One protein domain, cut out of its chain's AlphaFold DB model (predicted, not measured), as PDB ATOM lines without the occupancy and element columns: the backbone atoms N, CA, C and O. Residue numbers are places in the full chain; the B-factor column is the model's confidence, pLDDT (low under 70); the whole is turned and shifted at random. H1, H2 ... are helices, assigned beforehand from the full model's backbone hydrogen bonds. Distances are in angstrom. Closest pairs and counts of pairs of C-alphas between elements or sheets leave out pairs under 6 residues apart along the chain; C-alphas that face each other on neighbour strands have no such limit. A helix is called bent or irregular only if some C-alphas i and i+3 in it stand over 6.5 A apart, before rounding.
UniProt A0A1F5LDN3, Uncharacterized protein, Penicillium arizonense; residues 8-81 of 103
ATOM      1  N   THR A   8       5.509  17.310   1.862       89.75
ATOM      2  CA  THR A   8       6.753  18.081   1.751       89.75
ATOM      3  C   THR A   8       7.881  17.226   1.174       89.75
ATOM      4  O   THR A   8       8.639  17.717   0.344       89.75
ATOM      5  N   LEU A   9       7.980  15.941   1.546       88.88
ATOM      6  CA  LEU A   9       8.961  15.024   0.943       88.88
ATOM      7  C   LEU A   9       8.632  14.713  -0.518       88.88
ATOM      8  O   LEU A   9       9.541  14.659  -1.343       88.88
ATOM      9  N   SER A  10       7.348  14.539  -0.845       90.69
ATOM     10  CA  SER A  10       6.907  14.354  -2.232       90.69
ATOM     11  C   SER A  10       7.247  15.567  -3.095       90.69
ATOM     12  O   SER A  10       7.879  15.405  -4.134       90.69
ATOM     13  N   ALA A  11       6.929  16.778  -2.630       91.19
ATOM     14  CA  ALA A  11       7.275  18.009  -3.335       91.19
ATOM     15  C   ALA A  11       8.797  18.165  -3.503       91.19
ATOM     16  O   ALA A  11       9.268  18.523  -4.581       91.19
ATOM     17  N   LEU A  12       9.586  17.840  -2.468       91.50
ATOM     18  CA  LEU A  12      11.047  17.928  -2.536       91.50
ATOM     19  C   LEU A  12      11.618  16.971  -3.587       91.50
ATOM     20  O   LEU A  12      12.507  17.344  -4.354       91.50
ATOM     21  N   TYR A  13      11.085  15.749  -3.638       90.12
ATOM     22  CA  TYR A  13      11.454  14.764  -4.645       90.12
ATOM     23  C   TYR A  13      11.108  15.239  -6.062       90.12
ATOM     24  O   TYR A  13      11.960  15.183  -6.948       90.12
ATOM     25  N   GLU A  14       9.890  15.740  -6.273       90.38
ATOM     26  CA  GLU A  14       9.421  16.225  -7.577       90.38
ATOM     27  C   GLU A  14      10.297  17.370  -8.107       90.38
ATOM     28  O   GLU A  14      10.734  17.343  -9.260       90.38
ATOM     29  N   VAL A  15      10.627  18.341  -7.252       89.94
ATOM     30  CA  VAL A  15      11.478  19.484  -7.616       89.94
ATOM     31  C   VAL A  15      12.919  19.050  -7.889       89.94
ATOM     32  O   VAL A  15      13.524  19.492  -8.869       89.94
ATOM     33  N   GLY A  16      13.472  18.145  -7.075       86.69
ATOM     34  CA  GLY A  16      14.813  17.597  -7.293       86.69
ATOM     35  C   GLY A  16      14.923  16.789  -8.591       86.69
ATOM     36  O   GLY A  16      15.915  16.908  -9.321       86.69
ATOM     37  N   ALA A  17      13.884  16.020  -8.927       88.00
ATOM     38  CA  ALA A  17      13.800  15.296 -10.192       88.00
ATOM     39  C   ALA A  17      13.761  16.268 -11.381       88.00
ATOM     40  O   ALA A  17      14.553  16.127 -12.315       88.00
ATOM     41  N   ALA A  18      12.927  17.311 -11.304       84.88
ATOM     42  CA  ALA A  18      12.831  18.330 -12.347       84.88
ATOM     43  C   ALA A  18      14.144  19.109 -12.549       84.88
ATOM     44  O   ALA A  18      14.508  19.467 -13.670       84.88
ATOM     45  N   LYS A  19      14.908  19.351 -11.479       83.44
ATOM     46  CA  LYS A  19      16.220  20.007 -11.567       83.44
ATOM     47  C   LYS A  19      17.271  19.124 -12.241       83.44
ATOM     48  O   LYS A  19      18.089  19.630 -13.012       83.44
ATOM     49  N   SER A  20      17.219  17.817 -11.989       81.44
ATOM     50  CA  SER A  20      18.146  16.834 -12.564       81.44
ATOM     51  C   SER A  20      18.016  16.709 -14.088       81.44
ATOM     52  O   SER A  20      19.014  16.436 -14.749       81.44
ATOM     53  N   ASP A  21      16.837  17.001 -14.655       79.00
ATOM     54  CA  ASP A  21      16.609  17.134 -16.105       79.00
ATOM     55  C   ASP A  21      16.120  18.543 -16.496       79.00
ATOM     56  O   ASP A  21      15.168  18.741 -17.256       79.00
ATOM     57  N   SER A  22      16.786  19.578 -15.974       65.31
ATOM     58  CA  SER A  22      16.378  20.965 -16.253       65.31
ATOM     59  C   SER A  22      16.334  21.303 -17.753       65.31
ATOM     60  O   SER A  22      15.555  22.162 -18.161       65.31
ATOM     61  N   SER A  23      17.118  20.618 -18.594       68.81
ATOM     62  CA  SER A  23      17.096  20.782 -20.052       68.81
ATOM     63  C   SER A  23      15.745  20.444 -20.679       68.81
ATOM     64  O   SER A  23      15.292  21.206 -21.534       68.81
ATOM     65  N   GLY A  24      15.093  19.357 -20.253       63.28
ATOM     66  CA  GLY A  24      13.777  18.960 -20.753       63.28
ATOM     67  C   GLY A  24      12.661  19.899 -20.287       63.28
ATOM     68  O   GLY A  24      11.775  20.258 -21.064       63.28
ATOM     69  N   HIS A  25      12.741  20.376 -19.041       59.75
ATOM     70  CA  HIS A  25      11.727  21.258 -18.454       59.75
ATOM     71  C   HIS A  25      11.790  22.700 -18.982       59.75
ATOM     72  O   HIS A  25      10.749  23.301 -19.253       59.75
ATOM     73  N   VAL A  26      12.994  23.237 -19.198       61.72
ATOM     74  CA  VAL A  26      13.178  24.585 -19.763       61.72
ATOM     75  C   VAL A  26      12.726  24.643 -21.224       61.72
ATOM     76  O   VAL A  26      12.178  25.654 -21.655       61.72
ATOM     77  N   GLN A  27      12.917  23.562 -21.989       63.50
ATOM     78  CA  GLN A  27      12.570  23.531 -23.413       63.50
ATOM     79  C   GLN A  27      11.087  23.238 -23.669       63.50
ATOM     80  O   GLN A  27      10.498  23.866 -24.546       63.50
ATOM     81  N   ASN A  28      10.467  22.330 -22.905       63.12
ATOM     82  CA  ASN A  28       9.115  21.844 -23.219       63.12
ATOM     83  C   ASN A  28       8.011  22.361 -22.287       63.12
ATOM     84  O   ASN A  28       6.843  22.302 -22.662       63.12
ATOM     85  N   LEU A  29       8.343  22.842 -21.085       67.38
ATOM     86  CA  LEU A  29       7.349  23.202 -20.058       67.38
ATOM     87  C   LEU A  29       7.338  24.693 -19.705       67.38
ATOM     88  O   LEU A  29       6.532  25.113 -18.879       67.38
ATOM     89  N   GLY A  30       8.206  25.504 -20.321       69.94
ATOM     90  CA  GLY A  30       8.261  26.951 -20.082       69.94
ATOM     91  C   GLY A  30       8.679  27.332 -18.656       69.94
ATOM     92  O   GLY A  30       8.505  28.478 -18.249       69.94
ATOM     93  N   LEU A  31       9.222  26.381 -17.892       74.56
ATOM     94  CA  LEU A  31       9.732  26.618 -16.549       74.56
ATOM     95  C   LEU A  31      11.118  27.247 -16.643       74.56
ATOM     96  O   LEU A  31      12.045  26.654 -17.197       74.56
ATOM     97  N   SER A  32      11.266  28.449 -16.091       81.06
ATOM     98  CA  SER A  32      12.573  29.088 -15.986       81.06
ATOM     99  C   SER A  32      13.414  28.398 -14.905       81.06
ATOM    100  O   SER A  32      12.890  27.832 -13.939       81.06
ATOM    101  N   ARG A  33      14.740  28.448 -15.054       79.38
ATOM    102  CA  ARG A  33      15.667  27.887 -14.057       79.38
ATOM    103  C   ARG A  33      15.526  28.577 -12.704       79.38
ATOM    104  O   ARG A  33      15.646  27.934 -11.668       79.38
ATOM    105  N   GLU A  34      15.256  29.874 -12.728       85.19
ATOM    106  CA  GLU A  34      15.082  30.732 -11.559       85.19
ATOM    107  C   GLU A  34      13.809  30.363 -10.798       85.19
ATOM    108  O   GLU A  34      13.838  30.251  -9.575       85.19
ATOM    109  N   ALA A  35      12.708  30.109 -11.516       85.06
ATOM    110  CA  ALA A  35      11.466  29.638 -10.915       85.06
ATOM    111  C   ALA A  35      11.658  28.269 -10.243       85.06
ATOM    112  O   ALA A  35      11.247  28.082  -9.101       85.06
ATOM    113  N   LEU A  36      12.345  27.336 -10.912       84.75
ATOM    114  CA  LEU A  36      12.621  26.012 -10.351       84.75
ATOM    115  C   LEU A  36      13.515  26.083  -9.102       84.75
ATOM    116  O   LEU A  36      13.263  25.387  -8.122       84.75
ATOM    117  N   TYR A  37      14.523  26.957  -9.118       87.56
ATOM    118  CA  TYR A  37      15.381  27.212  -7.963       87.56
ATOM    119  C   TYR A  37      14.606  27.818  -6.783       87.56
ATOM    120  O   TYR A  37      14.795  27.401  -5.644       87.56
ATOM    121  N   GLY A  38      13.697  28.766  -7.040       90.75
ATOM    122  CA  GLY A  38      12.847  29.354  -6.000       90.75
ATOM    123  C   GLY A  38      11.985  28.308  -5.292       90.75
ATOM    124  O   GLY A  38      12.000  28.225  -4.064       90.75
ATOM    125  N   VAL A  39      11.314  27.449  -6.066       89.19
ATOM    126  CA  VAL A  39      10.492  26.354  -5.524       89.19
ATOM    127  C   VAL A  39      11.344  25.353  -4.731       89.19
ATOM    128  O   VAL A  39      10.920  24.874  -3.678       89.19
ATOM    129  N   GLU A  40      12.567  25.059  -5.184       90.94
ATOM    130  CA  GLU A  40      13.507  24.199  -4.452       90.94
ATOM    131  C   GLU A  40      13.869  24.796  -3.090       90.94
ATOM    132  O   GLU A  40      13.780  24.104  -2.074       90.94
ATOM    133  N   CYS A  41      14.223  26.082  -3.047       93.38
ATOM    134  CA  CYS A  41      14.534  26.774  -1.801       93.38
ATOM    135  C   CYS A  41      13.355  26.758  -0.823       93.38
ATOM    136  O   CYS A  41      13.543  26.442   0.349       93.38
ATOM    137  N   GLU A  42      12.142  27.068  -1.285       93.81
ATOM    138  CA  GLU A  42      10.937  27.045  -0.447       93.81
ATOM    139  C   GLU A  42      10.672  25.652   0.129       93.81
ATOM    140  O   GLU A  42      10.413  25.501   1.326       93.81
ATOM    141  N   THR A  43      10.812  24.621  -0.703       93.00
ATOM    142  CA  THR A  43      10.565  23.239  -0.290       93.00
ATOM    143  C   THR A  43      11.626  22.744   0.695       93.00
ATOM    144  O   THR A  43      11.292  22.106   1.695       93.00
ATOM    145  N   LEU A  44      12.901  23.088   0.478       93.56
ATOM    146  CA  LEU A  44      13.989  22.794   1.416       93.56
ATOM    147  C   LEU A  44      13.805  23.517   2.752       93.56
ATOM    148  O   LEU A  44      13.970  22.899   3.803       93.56
ATOM    149  N   ASN A  45      13.407  24.792   2.725       95.38
ATOM    150  CA  ASN A  45      13.130  25.571   3.932       95.38
ATOM    151  C   ASN A  45      11.986  24.972   4.761       95.38
ATOM    152  O   ASN A  45      11.997  25.080   5.985       95.38
ATOM    153  N   ALA A  46      11.018  24.316   4.115       93.06
ATOM    154  CA  ALA A  46       9.948  23.595   4.798       93.06
ATOM    155  C   ALA A  46      10.387  22.211   5.317       93.06
ATOM    156  O   ALA A  46       9.927  21.779   6.376       93.06
ATOM    157  N   ALA A  47      11.257  21.505   4.586       92.12
ATOM    158  CA  ALA A  47      11.667  20.138   4.910       92.12
ATOM    159  C   ALA A  47      12.746  20.068   6.004       92.12
ATOM    160  O   ALA A  47      12.628  19.267   6.933       92.12
ATOM    161  N   LEU A  48      13.793  20.895   5.899       93.88
ATOM    162  CA  LEU A  48      14.996  20.801   6.735       93.88
ATOM    163  C   LEU A  48      14.735  20.931   8.244       93.88
ATOM    164  O   LEU A  48      15.270  20.109   8.985       93.88
ATOM    165  N   PRO A  49      13.894  21.867   8.735       95.25
ATOM    166  CA  PRO A  49      13.666  22.021  10.175       95.25
ATOM    167  C   PRO A  49      13.051  20.791  10.853       95.25
ATOM    168  O   PRO A  49      13.095  20.679  12.073       95.25
ATOM    169  N   ARG A  50      12.447  19.889  10.071       92.88
ATOM    170  CA  ARG A  50      11.778  18.677  10.556       92.88
ATOM    171  C   ARG A  50      12.514  17.401  10.166       92.88
ATOM    172  O   ARG A  50      11.972  16.314  10.341       92.88
ATOM    173  N   LEU A  51      13.708  17.513   9.584       91.81
ATOM    174  CA  LEU A  51      14.442  16.357   9.085       91.81
ATOM    175  C   LEU A  51      14.795  15.392  10.221       91.81
ATOM    176  O   LEU A  51      14.525  14.203  10.090       91.81
ATOM    177  N   ASP A  52      15.315  15.904  11.337       90.25
ATOM    178  CA  ASP A  52      15.706  15.074  12.482       90.25
ATOM    179  C   ASP A  52      14.501  14.346  13.094       90.25
ATOM    180  O   ASP A  52      14.553  13.136  13.280       90.25
ATOM    181  N   GLU A  53      13.384  15.056  13.305       91.94
ATOM    182  CA  GLU A  53      12.104  14.480  13.760       91.94
ATOM    183  C   GLU A  53      11.685  13.303  12.864       91.94
ATOM    184  O   GLU A  53      11.424  12.201  13.340       91.94
ATOM    185  N   ARG A  54      11.702  13.513  11.543       89.69
ATOM    186  CA  ARG A  54      11.306  12.499  10.556       89.69
ATOM    187  C   ARG A  54      12.253  11.306  10.518       89.69
ATOM    188  O   ARG A  54      11.803  10.203  10.235       89.69
ATOM    189  N   LEU A  55      13.551  11.519  10.740       89.31
ATOM    190  CA  LEU A  55      14.534  10.438  10.797       89.31
ATOM    191  C   LEU A  55      14.373   9.610  12.076       89.31
ATOM    192  O   LEU A  55      14.446   8.385  12.003       89.31
ATOM    193  N   SER A  56      14.097  10.252  13.213       89.12
ATOM    194  CA  SER A  56      13.809   9.564  14.475       89.12
ATOM    195  C   SER A  56      12.546   8.701  14.398       89.12
ATOM    196  O   SER A  56      12.535   7.595  14.933       89.12
ATOM    197  N   ASP A  57      11.515   9.142  13.673       90.75
ATOM    198  CA  ASP A  57      10.270   8.381  13.480       90.75
ATOM    199  C   ASP A  57      10.453   7.062  12.699       90.75
ATOM    200  O   ASP A  57       9.578   6.195  12.734       90.75
ATOM    201  N   LEU A  58      11.568   6.891  11.979       88.81
ATOM    202  CA  LEU A  58      11.834   5.675  11.204       88.81
ATOM    203  C   LEU A  58      12.264   4.484  12.078       88.81
ATOM    204  O   LEU A  58      12.244   3.360  11.579       88.81
ATOM    205  N   ASP A  59      12.660   4.717  13.336       87.88
ATOM    206  CA  ASP A  59      13.171   3.692  14.268       87.88
ATOM    207  C   ASP A  59      14.308   2.837  13.659       87.88
ATOM    208  O   ASP A  59      14.394   1.617  13.820       87.88
ATOM    209  N   ILE A  60      15.192   3.488  12.890       91.12
ATOM    210  CA  ILE A  60      16.303   2.842  12.164       91.12
ATOM    211  C   ILE A  60      17.652   2.941  12.881       91.12
ATOM    212  O   ILE A  60      18.647   2.424  12.368       91.12
ATOM    213  N   ASP A  61      17.701   3.564  14.059       89.38
ATOM    214  CA  ASP A  61      18.925   3.749  14.847       89.38
ATOM    215  C   ASP A  61      19.764   2.465  15.008       89.38
ATOM    216  O   ASP A  61      20.989   2.540  14.857       89.38
ATOM    217  N   PRO A  62      19.177   1.262  15.207       90.75
ATOM    218  CA  PRO A  62      19.956   0.023  15.299       90.75
ATOM    219  C   PRO A  62      20.738  -0.336  14.023       90.75
ATOM    220  O   PRO A  62      21.725  -1.070  14.087       90.75
ATOM    221  N   TYR A  63      20.308   0.164  12.863       91.44
ATOM    222  CA  TYR A  63      20.916  -0.106  11.556       91.44
ATOM    223  C   TYR A  63      21.890   0.995  11.112       91.44
ATOM    224  O   TYR A  63      22.708   0.779  10.211       91.44
ATOM    225  N   CYS A  64      21.859   2.152  11.773       90.19
ATOM    226  CA  CYS A  64      22.742   3.296  11.560       90.19
ATOM    227  C   CYS A  64      24.161   3.032  12.101       90.19
ATOM    228  O   CYS A  64      24.606   3.594  13.099       90.19
ATOM    229  N   THR A  65      24.910   2.157  11.427       91.50
ATOM    230  CA  THR A  65      26.253   1.725  11.867       91.50
ATOM    231  C   THR A  65      27.394   2.617  11.376       91.50
ATOM    232  O   THR A  65      28.544   2.422  11.782       91.50
ATOM    233  N   ALA A  66      27.094   3.607  10.530       92.25
ATOM    234  CA  ALA A  66      28.086   4.501   9.953       92.25
ATOM    235  C   ALA A  66      28.838   5.282  11.056       92.25
ATOM    236  O   ALA A  66      28.208   5.988  11.844       92.25
ATOM    237  N   PRO A  67      30.182   5.211  11.116       91.19
ATOM    238  CA  PRO A  67      30.965   5.846  12.179       91.19
ATOM    239  C   PRO A  67      30.784   7.363  12.295       91.19
ATOM    240  O   PRO A  67      30.884   7.894  13.393       91.19
ATOM    241  N   ILE A  68      30.488   8.046  11.183       93.38
ATOM    242  CA  ILE A  68      30.258   9.502  11.131       93.38
ATOM    243  C   ILE A  68      29.055   9.957  11.974       93.38
ATOM    244  O   ILE A  68      28.970  11.121  12.342       93.38
ATOM    245  N   LEU A  69      28.143   9.041  12.313       91.31
ATOM    246  CA  LEU A  69      26.961   9.324  13.131       91.31
ATOM    247  C   LEU A  69      27.268   9.369  14.638       91.31
ATOM    248  O   LEU A  69      26.400   9.709  15.433       91.31
ATOM    249  N   SER A  70      28.488   9.015  15.054       90.69
ATOM    250  CA  SER A  70      28.917   9.027  16.455       90.69
ATOM    251  C   SER A  70      30.188   9.864  16.598       90.69
ATOM    252  O   SER A  70      31.191   9.520  15.971       90.69
ATOM    253  N   PRO A  71      30.195  10.906  17.453       91.44
ATOM    254  CA  PRO A  71      31.386  11.719  17.687       91.44
ATOM    255  C   PRO A  71      32.610  10.878  18.069       91.44
ATOM    256  O   PRO A  71      33.666  11.022  17.462       91.44
ATOM    257  N   ASP A  72      32.444   9.930  18.994       93.50
ATOM    258  CA  ASP A  72      33.541   9.085  19.475       93.50
ATOM    259  C   ASP A  72      34.094   8.167  18.377       93.50
ATOM    260  O   ASP A  72      35.311   8.073  18.186       93.50
ATOM    261  N   LYS A  73      33.212   7.500  17.613       92.12
ATOM    262  CA  LYS A  73      33.633   6.621  16.507       92.12
ATOM    263  C   LYS A  73      34.296   7.423  15.389       92.12
ATOM    264  O   LYS A  73      35.292   6.972  14.826       92.12
ATOM    265  N   TRP A  74      33.767   8.608  15.087       94.88
ATOM    266  CA  TRP A  74      34.329   9.519  14.096       94.88
ATOM    267  C   TRP A  74      35.726  10.002  14.497       94.88
ATOM    268  O   TRP A  74      36.666   9.869  13.714       94.88
ATOM    269  N   SER A  75      35.901  10.477  15.733       93.62
ATOM    270  CA  SER A  75      37.210  10.869  16.265       93.62
ATOM    271  C   SER A  75      38.203   9.709  16.256       93.62
ATOM    272  O   SER A  75      39.363   9.903  15.898       93.62
ATOM    273  N   GLY A  76      37.757   8.491  16.577       93.50
ATOM    274  CA  GLY A  76      38.579   7.285  16.473       93.50
ATOM    275  C   GLY A  76      39.124   7.049  15.060       93.50
ATOM    276  O   GLY A  76      40.306   6.749  14.909       93.50
ATOM    277  N   ILE A  77      38.299   7.246  14.026       91.31
ATOM    278  CA  ILE A  77      38.744   7.160  12.627       91.31
ATOM    279  C   ILE A  77      39.735   8.270  12.303       91.31
ATOM    280  O   ILE A  77      40.808   7.977  11.786       91.31
ATOM    281  N   MET A  78      39.408   9.523  12.620       92.44
ATOM    282  CA  MET A  78      40.272  10.664  12.292       92.44
ATOM    283  C   MET A  78      41.659  10.536  12.931       92.44
ATOM    284  O   MET A  78      42.657  10.864  12.298       92.44
ATOM    285  N   ASN A  79      41.737   9.976  14.140       92.44
ATOM    286  CA  ASN A  79      43.000   9.713  14.831       92.44
ATOM    287  C   ASN A  79      43.788   8.524  14.252       92.44
ATOM    288  O   ASN A  79      44.993   8.428  14.472       92.44
ATOM    289  N   ALA A  80      43.131   7.601  13.546       90.81
ATOM    290  CA  ALA A  80      43.769   6.433  12.939       90.81
ATOM    291  C   ALA A  80      44.325   6.712  11.530       90.81
ATOM    292  O   ALA A  80      45.110   5.914  11.011       90.81
ATOM    293  N   VAL A  81      43.920   7.817  10.895       91.75
ATOM    294  CA  VAL A  81      44.381   8.190   9.554       91.75
ATOM    295  C   VAL A  81      45.742   8.900   9.650       91.75
ATOM    296  O   VAL A  81      45.885   9.844  10.427       91.75
TER     297      VAL A  81
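This is residues 8 to 81 of the 103 residues of an uncharacterized protein of Penicillium arizonense (UniProt A0A1F5LDN3). One long, kinked helix, H3, has H1 folded back along its first part and short H2 at that end; beyond its other end, a long link leads to H4, well away from the other helices. The 74 printed residues hold four named helices, H1 to H4 in chain order, and no named strand: all helix. The whole is extended, radius of gyration of the C-alphas 18.1 A, spanning 51 by 31 by 19 A.

Look first at H3, residues 33 to 56, kinked by 54 degrees near residue 50 and irregular, with C-alphas 49 and 52 7.6 A apart. Its residues 36 to 47 alone touch H1, residues 8 to 20, opposite ways at a steep tilt of 42 degrees; the closest C-alphas, Leu 12 and Thr 43, are 5.8 A apart. H2, residues 22 to 28, is close to but not clearly touching H1, the closest C-alphas, Ala 18 and His 25, being 6.9 A apart. H4, residues 71 to 80, is apart from H1, H2 and H3. Every O i to N i+4 pair is within hydrogen-bond range in H1, H2 and H4, and 16 of 20 in H3.

Find C-alpha 33 at (15.667, 27.887, -14.057); H3 runs 34.0 A from there. H1 begins at (6.753, 18.081, 1.751) and measures 18.3 A, H2 10.1 A. H4 measures 14.3 A, to C-alpha 80 at (43.769, 6.433, 12.939).

The farthest C-alphas, Gly 30 and Ala 80, are 52.7 A apart. The printed part has no cut; the link from H3 to H4 is long, and residues 52 to 60, of which 52 to 56 belong to H3, stand free. Residues 22 to 30 have pLDDT under 70.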